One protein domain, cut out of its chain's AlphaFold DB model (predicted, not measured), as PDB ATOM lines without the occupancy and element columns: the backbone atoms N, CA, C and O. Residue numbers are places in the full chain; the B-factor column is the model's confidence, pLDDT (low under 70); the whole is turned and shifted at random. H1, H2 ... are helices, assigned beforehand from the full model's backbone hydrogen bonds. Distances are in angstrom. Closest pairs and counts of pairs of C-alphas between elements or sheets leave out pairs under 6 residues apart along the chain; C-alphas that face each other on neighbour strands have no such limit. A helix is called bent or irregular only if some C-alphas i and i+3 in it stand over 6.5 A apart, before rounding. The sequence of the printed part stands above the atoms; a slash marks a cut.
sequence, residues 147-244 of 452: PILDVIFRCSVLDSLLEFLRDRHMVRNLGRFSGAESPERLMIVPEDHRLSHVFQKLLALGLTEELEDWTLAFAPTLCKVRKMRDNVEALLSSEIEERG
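What this domain is: This is residues 147 to 244 of the 452 residues of an uncharacterized protein of Soboliphyme baturini (UniProt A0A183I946). A small compact body of crossing helices has a long helical arm: H1, H3, H4a and much of H2 make the body, and from it residues 227 to 244, most of them in H4b, stick out at one end. H2 and H4b run along the long axis toward opposite ends, and the long link after H2 folds back to H3. The printed part has 98 residues with four named helices, H1, H2, H3 and bent H4, and no named strand: all helix. It is loose, with a radius of gyration of the C-alphas of 17.0 A, spanning 65 by 23 by 23 A.

Where its parts are: H1 is residues 147 to 153, from C-alpha 147 at (241.720, 192.246, 185.420). H2, residues 158 to 177, is 28.8 A long; H3, residues 193 to 204, is 16.3 A. H4, residues 209 to 242, was assigned as one helix by its hydrogen bonds but is bent: C-alphas 217 and 220 are 8.0 A apart. Its arms are H4a, residues 209 to 217, and H4b, residues 220 to 242, 32.9 A long, ending at C-alpha 242 (223.526, 172.277, 210.156).

How they stand to each other: H1 and H3 only just touch, with 3 pairs of C-alphas within 8 A, closest Ile 148 and Leu 202 at 6.2 A. H2 touches H4a at a steep tilt of 56 degrees, closest C-alphas Leu 165 and Glu 212, 6.3 A. H4a and H4b stand at a steep tilt of 61 degrees. H3 and H4b are apart. In H1, H2, H3, H4a and H4b every O i to N i+4 pair is within hydrogen-bond range.

The domain as a whole: The C-alphas farthest apart, Gly 179 and Gly 244, are 65.4 A apart. The printed part has no cut. H2 to H3 is a long link. Residues 177 to 185 and 238 to 244 have pLDDT under 70.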
ATOM      1  N   PRO A 147     242.068 191.411 184.266       94.69
ATOM      2  CA  PRO A 147     241.720 192.246 185.420       94.69
ATOM      3  C   PRO A 147     240.341 192.909 185.323       94.69
ATOM      4  O   PRO A 147     239.672 193.095 186.336       94.69
ATOM      5  N   ILE A 148     239.898 193.269 184.115       93.31
ATOM      6  CA  ILE A 148     238.580 193.882 183.900       93.31
ATOM      7  C   ILE A 148     237.486 192.848 184.161       93.31
ATOM      8  O   ILE A 148     236.512 193.132 184.860       93.31
ATOM      9  N   LEU A 149     237.669 191.635 183.635       91.19
ATOM     10  CA  LEU A 149     236.708 190.555 183.799       91.19
ATOM     11  C   LEU A 149     236.597 190.101 185.265       91.19
ATOM     12  O   LEU A 149     235.488 189.875 185.743       91.19
ATOM     13  N   ASP A 150     237.711 190.043 186.000       92.38
ATOM     14  CA  ASP A 150     237.720 189.720 187.435       92.38
ATOM     15  C   ASP A 150     236.929 190.749 188.263       92.38
ATOM     16  O   ASP A 150     236.106 190.381 189.105       92.38
ATOM     17  N   VAL A 151     237.090 192.049 187.973       94.50
ATOM     18  CA  VAL A 151     236.300 193.109 188.625       94.50
ATOM     19  C   VAL A 151     234.807 192.956 188.327       94.50
ATOM     20  O   VAL A 151     233.992 193.121 189.236       94.50
ATOM     21  N   ILE A 152     234.439 192.620 187.087       93.19
ATOM     22  CA  ILE A 152     233.037 192.413 186.696       93.19
ATOM     23  C   ILE A 152     232.441 191.195 187.418       93.19
ATOM     24  O   ILE A 152     231.362 191.307 187.997       93.19
ATOM     25  N   PHE A 153     233.139 190.055 187.456       89.19
ATOM     26  CA  PHE A 153     232.646 188.844 188.129       89.19
ATOM     27  C   PHE A 153     232.495 189.011 189.648       89.19
ATOM     28  O   PHE A 153     231.582 188.446 190.256       89.19
ATOM     29  N   ARG A 154     233.359 189.812 190.281       89.75
ATOM     30  CA  ARG A 154     233.280 190.126 191.718       89.75
ATOM     31  C   ARG A 154     232.361 191.308 192.036       89.75
ATOM     32  O   ARG A 154     232.227 191.681 193.200       89.75
ATOM     33  N   CYS A 155     231.727 191.910 191.032       91.31
ATOM     34  CA  CYS A 155     230.882 193.079 191.227       91.31
ATOM     35  C   CYS A 155     229.627 192.728 192.043       91.31
ATOM     36  O   CYS A 155     228.799 191.914 191.635       91.31
ATOM     37  N   SER A 156     229.463 193.382 193.196       89.75
ATOM     38  CA  SER A 156     228.282 193.223 194.059       89.75
ATOM     39  C   SER A 156     227.052 193.987 193.559       89.75
ATOM     40  O   SER A 156     225.931 193.666 193.941       89.75
ATOM     41  N   VAL A 157     227.250 194.979 192.690       92.06
ATOM     42  CA  VAL A 157     226.199 195.810 192.079       92.06
ATOM     43  C   VAL A 157     226.130 195.566 190.567       92.06
ATOM     44  O   VAL A 157     225.993 196.499 189.783       92.06
ATOM     45  N   LEU A 158     226.285 194.301 190.144       91.44
ATOM     46  CA  LEU A 158     226.371 193.930 188.727       91.44
ATOM     47  C   LEU A 158     225.151 194.404 187.929       91.44
ATOM     48  O   LEU A 158     225.331 194.925 186.837       91.44
ATOM     49  N   ASP A 159     223.938 194.268 188.464       90.25
ATOM     50  CA  ASP A 159     222.717 194.642 187.737       90.25
ATOM     51  C   ASP A 159     222.668 196.156 187.477       90.25
ATOM     52  O   ASP A 159     222.491 196.579 186.337       90.25
ATOM     53  N   SER A 160     222.972 196.969 188.494       91.62
ATOM     54  CA  SER A 160     223.086 198.428 188.365       91.62
ATOM     55  C   SER A 160     224.235 198.850 187.444       91.62
ATOM     56  O   SER A 160     224.123 199.835 186.718       91.62
ATOM     57  N   LEU A 161     225.347 198.105 187.442       92.62
ATOM     58  CA  LEU A 161     226.445 198.329 186.501       92.62
ATOM     59  C   LEU A 161     226.003 198.058 185.064       92.62
ATOM     60  O   LEU A 161     226.273 198.870 184.186       92.62
ATOM     61  N   LEU A 162     225.326 196.936 184.819       92.06
ATOM     62  CA  LEU A 162     224.832 196.578 183.494       92.06
ATOM     63  C   LEU A 162     223.812 197.599 182.990       92.06
ATOM     64  O   LEU A 162     223.904 198.010 181.838       92.06
ATOM     65  N   GLU A 163     222.894 198.047 183.842       89.38
ATOM     66  CA  GLU A 163     221.941 199.110 183.521       89.38
ATOM     67  C   GLU A 163     222.647 200.420 183.152       89.38
ATOM     68  O   GLU A 163     222.423 200.969 182.075       89.38
ATOM     69  N   PHE A 164     223.611 200.853 183.962       90.75
ATOM     70  CA  PHE A 164     224.403 202.044 183.666       90.75
ATOM     71  C   PHE A 164     225.188 201.934 182.346       90.75
ATOM     72  O   PHE A 164     225.264 202.896 181.577       90.75
ATOM     73  N   LEU A 165     225.763 200.766 182.042       90.62
ATOM     74  CA  LEU A 165     226.433 200.530 180.760       90.62
ATOM     75  C   LEU A 165     225.447 200.555 179.579       90.62
ATOM     76  O   LEU A 165     225.809 201.042 178.505       90.62
ATOM     77  N   ARG A 166     224.200 200.093 179.757       88.75
ATOM     78  CA  ARG A 166     223.151 200.202 178.724       88.75
ATOM     79  C   ARG A 166     222.789 201.653 178.449       88.75
ATOM     80  O   ARG A 166     222.734 202.034 177.282       88.75
ATOM     81  N   ASP A 167     222.612 202.467 179.485       86.69
ATOM     82  CA  ASP A 167     222.314 203.897 179.337       86.69
ATOM     83  C   ASP A 167     223.422 204.616 178.560       86.69
ATOM     84  O   ASP A 167     223.168 205.390 177.631       86.69
ATOM     85  N   ARG A 168     224.680 204.306 178.886       87.81
ATOM     86  CA  ARG A 168     225.850 204.819 178.162       87.81
ATOM     87  C   ARG A 168     225.872 204.380 176.703       87.81
ATOM     88  O   ARG A 168     226.126 205.204 175.822       87.81
ATOM     89  N   HIS A 169     225.600 203.103 176.438       85.56
ATOM     90  CA  HIS A 169     225.503 202.567 175.083       85.56
ATOM     91  C   HIS A 169     224.392 203.266 174.283       85.56
ATOM     92  O   HIS A 169     224.628 203.687 173.150       85.56
ATOM     93  N   MET A 170     223.223 203.474 174.893       83.44
ATOM     94  CA  MET A 170     222.083 204.174 174.296       83.44
ATOM     95  C   MET A 170     222.458 205.597 173.880       83.44
ATOM     96  O   MET A 170     222.307 205.965 172.716       83.44
ATOM     97  N   VAL A 171     223.001 206.392 174.808       83.31
ATOM     98  CA  VAL A 171     223.389 207.781 174.529       83.31
ATOM     99  C   VAL A 171     224.464 207.851 173.457       83.31
ATOM    100  O   VAL A 171     224.375 208.677 172.550       83.31
ATOM    101  N   ARG A 172     225.453 206.957 173.494       84.56
ATOM    102  CA  ARG A 172     226.469 206.889 172.442       84.56
ATOM    103  C   ARG A 172     225.854 206.622 171.068       84.56
ATOM    104  O   ARG A 172     226.236 207.282 170.105       84.56
ATOM    105  N   ASN A 173     224.900 205.700 170.970       79.06
ATOM    106  CA  ASN A 173     224.241 205.401 169.701       79.06
ATOM    107  C   ASN A 173     223.382 206.573 169.217       79.06
ATOM    108  O   ASN A 173     223.497 206.955 168.057       79.06
ATOM    109  N   LEU A 174     222.602 207.206 170.101       79.06
ATOM    110  CA  LEU A 174     221.821 208.408 169.774       79.06
ATOM    111  C   LEU A 174     222.711 209.540 169.235       79.06
ATOM    112  O   LEU A 174     222.373 210.182 168.241       79.06
ATOM    113  N   GLY A 175     223.886 209.746 169.836       73.31
ATOM    114  CA  GLY A 175     224.842 210.758 169.383       73.31
ATOM    115  C   GLY A 175     225.436 210.476 168.005       73.31
ATOM    116  O   GLY A 175     225.611 211.411 167.223       73.31
ATOM    117  N   ARG A 176     225.674 209.198 167.678       72.31
ATOM    118  CA  ARG A 176     226.123 208.776 166.340       72.31
ATOM    119  C   ARG A 176     225.069 209.066 165.268       72.31
ATOM    120  O   ARG A 176     225.435 209.490 164.178       72.31
ATOM    121  N   PHE A 177     223.777 208.920 165.580       64.75
ATOM    122  CA  PHE A 177     222.687 209.302 164.667       64.75
ATOM    123  C   PHE A 177     222.553 210.819 164.485       64.75
ATOM    124  O   PHE A 177     222.178 211.274 163.410       64.75
ATOM    125  N   SER A 178     222.884 211.610 165.508       64.69
ATOM    126  CA  SER A 178     222.779 213.074 165.465       64.69
ATOM    127  C   SER A 178     223.895 213.765 164.659       64.69
ATOM    128  O   SER A 178     223.925 214.995 164.618       64.69
ATOM    129  N   GLY A 179     224.827 213.019 164.053       60.25
ATOM    130  CA  GLY A 179     225.920 213.589 163.257       60.25
ATOM    131  C   GLY A 179     226.959 214.366 164.074       60.25
ATOM    132  O   GLY A 179     227.702 215.166 163.513       60.25
ATOM    133  N   ALA A 180     227.013 214.165 165.397       62.31
ATOM    134  CA  ALA A 180     228.018 214.801 166.241       62.31
ATOM    135  C   ALA A 180     229.407 214.212 165.924       62.31
ATOM    136  O   ALA A 180     229.660 213.031 166.171       62.31
ATOM    137  N   GLU A 181     230.295 215.025 165.349       49.47
ATOM    138  CA  GLU A 181     231.665 214.629 165.025       49.47
ATOM    139  C   GLU A 181     232.475 214.369 166.308       49.47
ATOM    140  O   GLU A 181     232.574 215.219 167.189       49.47
ATOM    141  N   SER A 182     233.115 213.198 166.365       45.81
ATOM    142  CA  SER A 182     234.036 212.721 167.408       45.81
ATOM    143  C   SER A 182     233.449 212.198 168.737       45.81
ATOM    144  O   SER A 182     232.438 212.690 169.241       45.81
ATOM    145  N   PRO A 183     234.108 211.183 169.345       50.47
ATOM    146  CA  PRO A 183     233.682 210.544 170.586       50.47
ATOM    147  C   PRO A 183     233.987 211.461 171.777       50.47
ATOM    148  O   PRO A 183     234.968 211.295 172.501       50.47
ATOM    149  N   GLU A 184     233.168 212.494 171.967       55.84
ATOM    150  CA  GLU A 184     233.240 213.321 173.166       55.84
ATOM    151  C   GLU A 184     232.919 212.468 174.401       55.84
ATOM    152  O   GLU A 184     231.950 211.708 174.415       55.84
ATOM    153  N   ARG A 185     233.732 212.615 175.456       65.56
ATOM    154  CA  ARG A 185     233.581 211.905 176.734       65.56
ATOM    155  C   ARG A 185     232.124 211.952 177.203       65.56
ATOM    156  O   ARG A 185     231.590 213.034 177.452       65.56
ATOM    157  N   LEU A 186     231.505 210.781 177.355       76.56
ATOM    158  CA  LEU A 186     230.158 210.665 177.910       76.56
ATOM    159  C   LEU A 186     230.129 211.295 179.308       76.56
ATOM    160  O   LEU A 186     230.891 210.897 180.190       76.56
ATOM    161  N   MET A 187     229.239 212.268 179.495       72.56
ATOM    162  CA  MET A 187     229.070 213.007 180.756       72.56
ATOM    163  C   MET A 187     228.075 212.351 181.722       72.56
ATOM    164  O   MET A 187     227.741 212.934 182.748       72.56
ATOM    165  N   ILE A 188     227.595 211.146 181.404       78.56
ATOM    166  CA  ILE A 188     226.748 210.362 182.307       78.56
ATOM    167  C   ILE A 188     227.651 209.723 183.365       78.56
ATOM    168  O   ILE A 188     228.588 208.993 183.030       78.56
ATOM    169  N   VAL A 189     227.359 210.006 184.633       79.38
ATOM    170  CA  VAL A 189     228.100 209.517 185.802       79.38
ATOM    171  C   VAL A 189     227.134 208.741 186.703       79.38
ATOM    172  O   VAL A 189     225.972 209.139 186.794       79.38
ATOM    173  N   PRO A 190     227.573 207.655 187.363       84.69
ATOM    174  CA  PRO A 190     226.735 206.963 188.334       84.69
ATOM    175  C   PRO A 190     226.377 207.855 189.526       84.69
ATOM    176  O   PRO A 190     227.261 208.495 190.096       84.69
ATOM    177  N   GLU A 191     225.109 207.850 189.937       80.38
ATOM    178  CA  GLU A 191     224.652 208.546 191.151       80.38
ATOM    179  C   GLU A 191     225.052 207.792 192.430       80.38
ATOM    180  O   GLU A 191     225.391 208.401 193.444       80.38
ATOM    181  N   ASP A 192     225.042 206.456 192.384       89.81
ATOM    182  CA  ASP A 192     225.452 205.612 193.506       89.81
ATOM    183  C   ASP A 192     226.981 205.614 193.669       89.81
ATOM    184  O   ASP A 192     227.737 205.311 192.741       89.81
ATOM    185  N   HIS A 193     227.437 205.891 194.891       90.25
ATOM    186  CA  HIS A 193     228.843 205.889 195.283       90.25
ATOM    187  C   HIS A 193     229.513 204.528 195.049       90.25
ATOM    188  O   HIS A 193     230.660 204.482 194.595       90.25
ATOM    189  N   ARG A 194     228.815 203.413 195.317       92.50
ATOM    190  CA  ARG A 194     229.368 202.060 195.122       92.50
ATOM    191  C   ARG A 194     229.599 201.777 193.646       92.50
ATOM    192  O   ARG A 194     230.681 201.331 193.260       92.50
ATOM    193  N   LEU A 195     228.593 202.070 192.824       93.25
ATOM    194  CA  LEU A 195     228.675 201.928 191.377       93.25
ATOM    195  C   LEU A 195     229.746 202.853 190.782       93.25
ATOM    196  O   LEU A 195     230.545 202.409 189.961       93.25
ATOM    197  N   SER A 196     229.818 204.105 191.245       93.12
ATOM    198  CA  SER A 196     230.844 205.069 190.840       93.12
ATOM    199  C   SER A 196     232.251 204.541 191.117       93.12
ATOM    200  O   SER A 196     233.092 204.541 190.221       93.12
ATOM    201  N   HIS A 197     232.500 203.987 192.307       93.44
ATOM    202  CA  HIS A 197     233.799 203.408 192.650       93.44
ATOM    203  C   HIS A 197     234.181 202.224 191.743       93.44
ATOM    204  O   HIS A 197     235.303 202.169 191.234       93.44
ATOM    205  N   VAL A 198     233.253 201.287 191.495       94.44
ATOM    206  CA  VAL A 198     233.496 200.159 190.575       94.44
ATOM    207  C   VAL A 198     233.776 200.666 189.163       94.44
ATOM    208  O   VAL A 198     234.736 200.228 188.531       94.44
ATOM    209  N   PHE A 199     232.984 201.620 188.679       93.81
ATOM    210  CA  PHE A 199     233.146 202.177 187.343       93.81
ATOM    211  C   PHE A 199     234.478 202.924 187.180       93.81
ATOM    212  O   PHE A 199     235.183 202.699 186.201       93.81
ATOM    213  N   GLN A 200     234.889 203.737 188.160       92.56
ATOM    214  CA  GLN A 200     236.203 204.392 188.152       92.56
ATOM    215  C   GLN A 200     237.349 203.378 188.148       92.56
ATOM    216  O   GLN A 200     238.319 203.549 187.412       92.56
ATOM    217  N   LYS A 201     237.224 202.284 188.911       94.94
ATOM    218  CA  LYS A 201     238.204 201.191 188.885       94.94
ATOM    219  C   LYS A 201     238.291 200.542 187.501       94.94
ATOM    220  O   LYS A 201     239.392 200.307 187.016       94.94
ATOM    221  N   LEU A 202     237.155 200.282 186.850       94.06
ATOM    222  CA  LEU A 202     237.127 199.744 185.487       94.06
ATOM    223  C   LEU A 202     237.775 200.711 184.483       94.06
ATOM    224  O   LEU A 202     238.579 200.281 183.658       94.06
ATOM    225  N   LEU A 203     237.498 202.015 184.585       92.56
ATOM    226  CA  LEU A 203     238.147 203.037 183.756       92.56
ATOM    227  C   LEU A 203     239.666 203.076 183.968       92.56
ATOM    228  O   LEU A 203     240.410 203.140 182.993       92.56
ATOM    229  N   ALA A 204     240.135 202.983 185.215       93.94
ATOM    230  CA  ALA A 204     241.562 202.938 185.536       93.94
ATOM    231  C   ALA A 204     242.265 201.696 184.957       93.94
ATOM    232  O   ALA A 204     243.437 201.764 184.599       93.94
ATOM    233  N   LEU A 205     241.543 200.580 184.819       93.94
ATOM    234  CA  LEU A 205     242.018 199.361 184.156       93.94
ATOM    235  C   LEU A 205     241.930 199.422 182.620       93.94
ATOM    236  O   LEU A 205     242.311 198.462 181.954       93.94
ATOM    237  N   GLY A 206     241.445 200.529 182.053       90.62
ATOM    238  CA  GLY A 206     241.347 200.727 180.609       90.62
ATOM    239  C   GLY A 206     240.044 200.224 179.988       90.62
ATOM    240  O   GLY A 206     240.064 199.748 178.855       90.62
ATOM    241  N   LEU A 207     238.911 200.311 180.697       90.31
ATOM    242  CA  LEU A 207     237.594 200.043 180.111       90.31
ATOM    243  C   LEU A 207     237.356 200.949 178.890       90.31
ATOM    244  O   LEU A 207     237.324 202.174 178.999       90.31
ATOM    245  N   THR A 208     237.177 200.328 177.727       90.44
ATOM    246  CA  THR A 208     236.870 200.993 176.462       90.44
ATOM    247  C   THR A 208     235.406 200.784 176.100       90.44
ATOM    248  O   THR A 208     234.756 199.850 176.562       90.44
ATOM    249  N   GLU A 209     234.910 201.614 175.192       88.00
ATOM    250  CA  GLU A 209     233.598 201.469 174.565       88.00
ATOM    251  C   GLU A 209     233.309 200.044 174.051       88.00
ATOM    252  O   GLU A 209     232.226 199.507 174.265       88.00
ATOM    253  N   GLU A 210     234.296 199.394 173.431       87.31
ATOM    254  CA  GLU A 210     234.137 198.021 172.943       87.31
ATOM    255  C   GLU A 210     234.047 196.982 174.068       87.31
ATOM    256  O   GLU A 210     233.513 195.889 173.874       87.31
ATOM    257  N   LEU A 211     234.652 197.267 175.222       89.69
ATOM    258  CA  LEU A 211     234.576 196.414 176.406       89.69
ATOM    259  C   LEU A 211     233.215 196.554 177.083       89.69
ATOM    260  O   LEU A 211     232.677 195.555 177.558       89.69
ATOM    261  N   GLU A 212     232.639 197.757 177.085       90.50
ATOM    262  CA  GLU A 212     231.257 197.985 177.516       90.50
ATOM    263  C   GLU A 212     230.291 197.168 176.652       90.50
ATOM    264  O   GLU A 212     229.511 196.381 177.186       90.50
ATOM    265  N   ASP A 213     230.421 197.261 175.324       89.69
ATOM    266  CA  ASP A 213     229.598 196.506 174.370       89.69
ATOM    267  C   ASP A 213     229.719 194.999 174.567       89.69
ATOM    268  O   ASP A 213     228.717 194.285 174.594       89.69
ATOM    269  N   TRP A 214     230.942 194.507 174.768       91.44
ATOM    270  CA  TRP A 214     231.165 193.103 175.083       91.44
ATOM    271  C   TRP A 214     230.536 192.700 176.425       91.44
ATOM    272  O   TRP A 214     229.941 191.631 176.524       91.44
ATOM    273  N   THR A 215     230.631 193.545 177.454       91.88
ATOM    274  CA  THR A 215     230.066 193.262 178.785       91.88
ATOM    275  C   THR A 215     228.547 193.159 178.717       91.88
ATOM    276  O   THR A 215     227.964 192.233 179.278       91.88
ATOM    277  N   LEU A 216     227.906 194.061 177.967       91.38
ATOM    278  CA  LEU A 216     226.479 193.983 177.660       91.38
ATOM    279  C   LEU A 216     226.154 192.726 176.847       91.38
ATOM    280  O   LEU A 216     225.168 192.050 177.141       91.38
ATOM    281  N   ALA A 217     227.015 192.372 175.888       89.06
ATOM    282  CA  ALA A 217     226.869 191.157 175.100       89.06
ATOM    283  C   ALA A 217     226.991 189.866 175.944       89.06
ATOM    284  O   ALA A 217     226.451 188.817 175.606       89.06
ATOM    285  N   PHE A 218     227.700 189.930 177.069       90.62
ATOM    286  CA  PHE A 218     227.925 188.799 177.966       90.62
ATOM    287  C   PHE A 218     227.006 188.803 179.200       90.62
ATOM    288  O   PHE A 218     227.050 187.881 180.018       90.62
ATOM    289  N   ALA A 219     226.143 189.816 179.333       90.31
ATOM    290  CA  ALA A 219     225.358 190.084 180.535       90.31
ATOM    291  C   ALA A 219     224.522 188.888 181.034       90.31
ATOM    292  O   ALA A 219     224.597 188.586 182.226       90.31
ATOM    293  N   PRO A 220     223.790 188.131 180.192       87.25
ATOM    294  CA  PRO A 220     222.999 186.998 180.684       87.25
ATOM    295  C   PRO A 220     223.840 185.864 181.265       87.25
ATOM    296  O   PRO A 220     223.417 185.232 182.235       87.25
ATOM    297  N   THR A 221     225.040 185.632 180.727       87.88
ATOM    298  CA  THR A 221     225.997 184.702 181.332       87.88
ATOM    299  C   THR A 221     226.466 185.243 182.676       87.88
ATOM    300  O   THR A 221     226.367 184.533 183.672       87.88
ATOM    301  N   LEU A 222     226.880 186.513 182.748       90.31
ATOM    302  CA  LEU A 222     227.332 187.144 183.997       90.31
ATOM    303  C   LEU A 222     226.276 187.061 185.110       90.31
ATOM    304  O   LEU A 222     226.582 186.625 186.221       90.31
ATOM    305  N   CYS A 223     225.022 187.410 184.811       89.19
ATOM    306  CA  CYS A 223     223.916 187.329 185.765       89.19
ATOM    307  C   CYS A 223     223.682 185.892 186.245       89.19
ATOM    308  O   CYS A 223     223.417 185.670 187.427       89.19
ATOM    309  N   LYS A 224     223.787 184.899 185.354       85.56
ATOM    310  CA  LYS A 224     223.606 183.493 185.725       85.56
ATOM    311  C   LYS A 224     224.757 182.967 186.579       85.56
ATOM    312  O   LYS A 224     224.494 182.307 187.582       85.56
ATOM    313  N   VAL A 225     226.002 183.297 186.234       85.69
ATOM    314  CA  VAL A 225     227.188 182.943 187.031       85.69
ATOM    315  C   VAL A 225     227.088 183.540 188.434       85.69
ATOM    316  O   VAL A 225     227.286 182.825 189.412       85.69
ATOM    317  N   ARG A 226     226.688 184.814 188.548       88.31
ATOM    318  CA  ARG A 226     226.455 185.466 189.843       88.31
ATOM    319  C   ARG A 226     225.370 184.758 190.654       88.31
ATOM    320  O   ARG A 226     225.634 184.353 191.776       88.31
ATOM    321  N   LYS A 227     224.184 184.537 190.073       86.00
ATOM    322  CA  LYS A 227     223.084 183.820 190.747       86.00
ATOM    323  C   LYS A 227     223.509 182.430 191.218       86.00
ATOM    324  O   LYS A 227     223.104 181.984 192.283       86.00
ATOM    325  N   MET A 228     224.300 181.719 190.419       81.19
ATOM    326  CA  MET A 228     224.814 180.403 190.783       81.19
ATOM    327  C   MET A 228     225.782 180.483 191.966       81.19
ATOM    328  O   MET A 228     225.620 179.723 192.915       81.19
ATOM    329  N   ARG A 229     226.732 181.423 191.938       81.44
ATOM    330  CA  ARG A 229     227.656 181.669 193.049       81.44
ATOM    331  C   ARG A 229     226.901 182.001 194.333       81.44
ATOM    332  O   ARG A 229     227.125 181.340 195.337       81.44
ATOM    333  N   ASP A 230     225.984 182.962 194.270       81.81
ATOM    334  CA  ASP A 230     225.213 183.415 195.430       81.81
ATOM    335  C   ASP A 230     224.368 182.250 196.011       81.81
ATOM    336  O   ASP A 230     224.257 182.097 197.224       81.81
ATOM    337  N   ASN A 231     223.852 181.348 195.161       82.62
ATOM    338  CA  ASN A 231     223.169 180.125 195.607       82.62
ATOM    339  C   ASN A 231     224.105 179.106 196.279       82.62
ATOM    340  O   ASN A 231     223.696 178.444 197.227       82.62
ATOM    341  N   VAL A 232     225.319 178.911 195.754       77.88
ATOM    342  CA  VAL A 232     226.307 177.986 196.341       77.88
ATOM    343  C   VAL A 232     226.789 178.515 197.690       77.88
ATOM    344  O   VAL A 232     226.899 177.749 198.640       77.88
ATOM    345  N   GLU A 233     227.015 179.824 197.794       78.06
ATOM    346  CA  GLU A 233     227.365 180.491 199.048       78.06
ATOM    347  C   GLU A 233     226.253 180.341 200.098       78.06
ATOM    348  O   GLU A 233     226.531 180.010 201.251       78.06
ATOM    349  N   ALA A 234     224.986 180.483 199.693       79.81
ATOM    350  CA  ALA A 234     223.841 180.229 200.566       79.81
ATOM    351  C   ALA A 234     223.749 178.761 201.036       79.81
ATOM    352  O   ALA A 234     223.496 178.516 202.213       79.81
ATOM    353  N   LEU A 235     223.989 177.788 200.147       77.50
ATOM    354  CA  LEU A 235     224.000 176.360 200.497       77.50
ATOM    355  C   LEU A 235     225.114 176.025 201.494       77.50
ATOM    356  O   LEU A 235     224.851 175.382 202.502       77.50
ATOM    357  N   LEU A 236     226.334 176.512 201.251       74.12
ATOM    358  CA  LEU A 236     227.459 176.325 202.171       74.12
ATOM    359  C   LEU A 236     227.173 176.948 203.541       74.12
ATOM    360  O   LEU A 236     227.498 176.352 204.561       74.12
ATOM    361  N   SER A 237     226.537 178.121 203.571       71.94
ATOM    362  CA  SER A 237     226.160 178.787 204.823       71.94
ATOM    363  C   SER A 237     225.135 177.959 205.611       71.94
ATOM    364  O   SER A 237     225.295 177.776 206.813       71.94
ATOM    365  N   SER A 238     224.148 177.372 204.926       69.06
ATOM    366  CA  SER A 238     223.166 176.456 205.524       69.06
ATOM    367  C   SER A 238     223.804 175.156 206.035       69.06
ATOM    368  O   SER A 238     223.472 174.696 207.121       69.06
ATOM    369  N   GLU A 239     224.742 174.560 205.291       62.72
ATOM    370  CA  GLU A 239     225.445 173.342 205.725       62.72
ATOM    371  C   GLU A 239     226.350 173.589 206.946       62.72
ATOM    372  O   GLU A 239     226.519 172.704 207.788       62.72
ATOM    373  N   ILE A 240     226.940 174.786 207.055       60.81
ATOM    374  CA  ILE A 240     227.733 175.206 208.220       60.81
ATOM    375  C   ILE A 240     226.837 175.329 209.460       60.81
ATOM    376  O   ILE A 240     227.222 174.850 210.532       60.81
ATOM    377  N   GLU A 241     225.639 175.904 209.310       59.56
ATOM    378  CA  GLU A 241     224.630 175.979 210.376       59.56
ATOM    379  C   GLU A 241     224.157 174.579 210.812       59.56
ATOM    380  O   GLU A 241     224.062 174.304 212.010       59.56
ATOM    381  N   GLU A 242     223.948 173.656 209.867       59.12
ATOM    382  CA  GLU A 242     223.526 172.277 210.156       59.12
ATOM    383  C   GLU A 242     224.628 171.408 210.787       59.12
ATOM    384  O   GLU A 242     224.331 170.523 211.592       59.12
ATOM    385  N   ARG A 243     225.911 171.653 210.483       57.41
ATOM    386  CA  ARG A 243     227.039 170.897 211.067       57.41
ATOM    387  C   ARG A 243     227.457 171.355 212.467       57.41
ATOM    388  O   ARG A 243     228.425 170.812 213.000       57.41
ATOM    389  N   GLY A 244     226.768 172.325 213.073       58.38
ATOM    390  CA  GLY A 244     227.127 172.839 214.400       58.38
ATOM    391  C   GLY A 244     228.527 173.462 214.439       58.38
ATOM    392  O   GLY A 244     229.182 173.464 215.484       58.38
TER     393      GLY A 244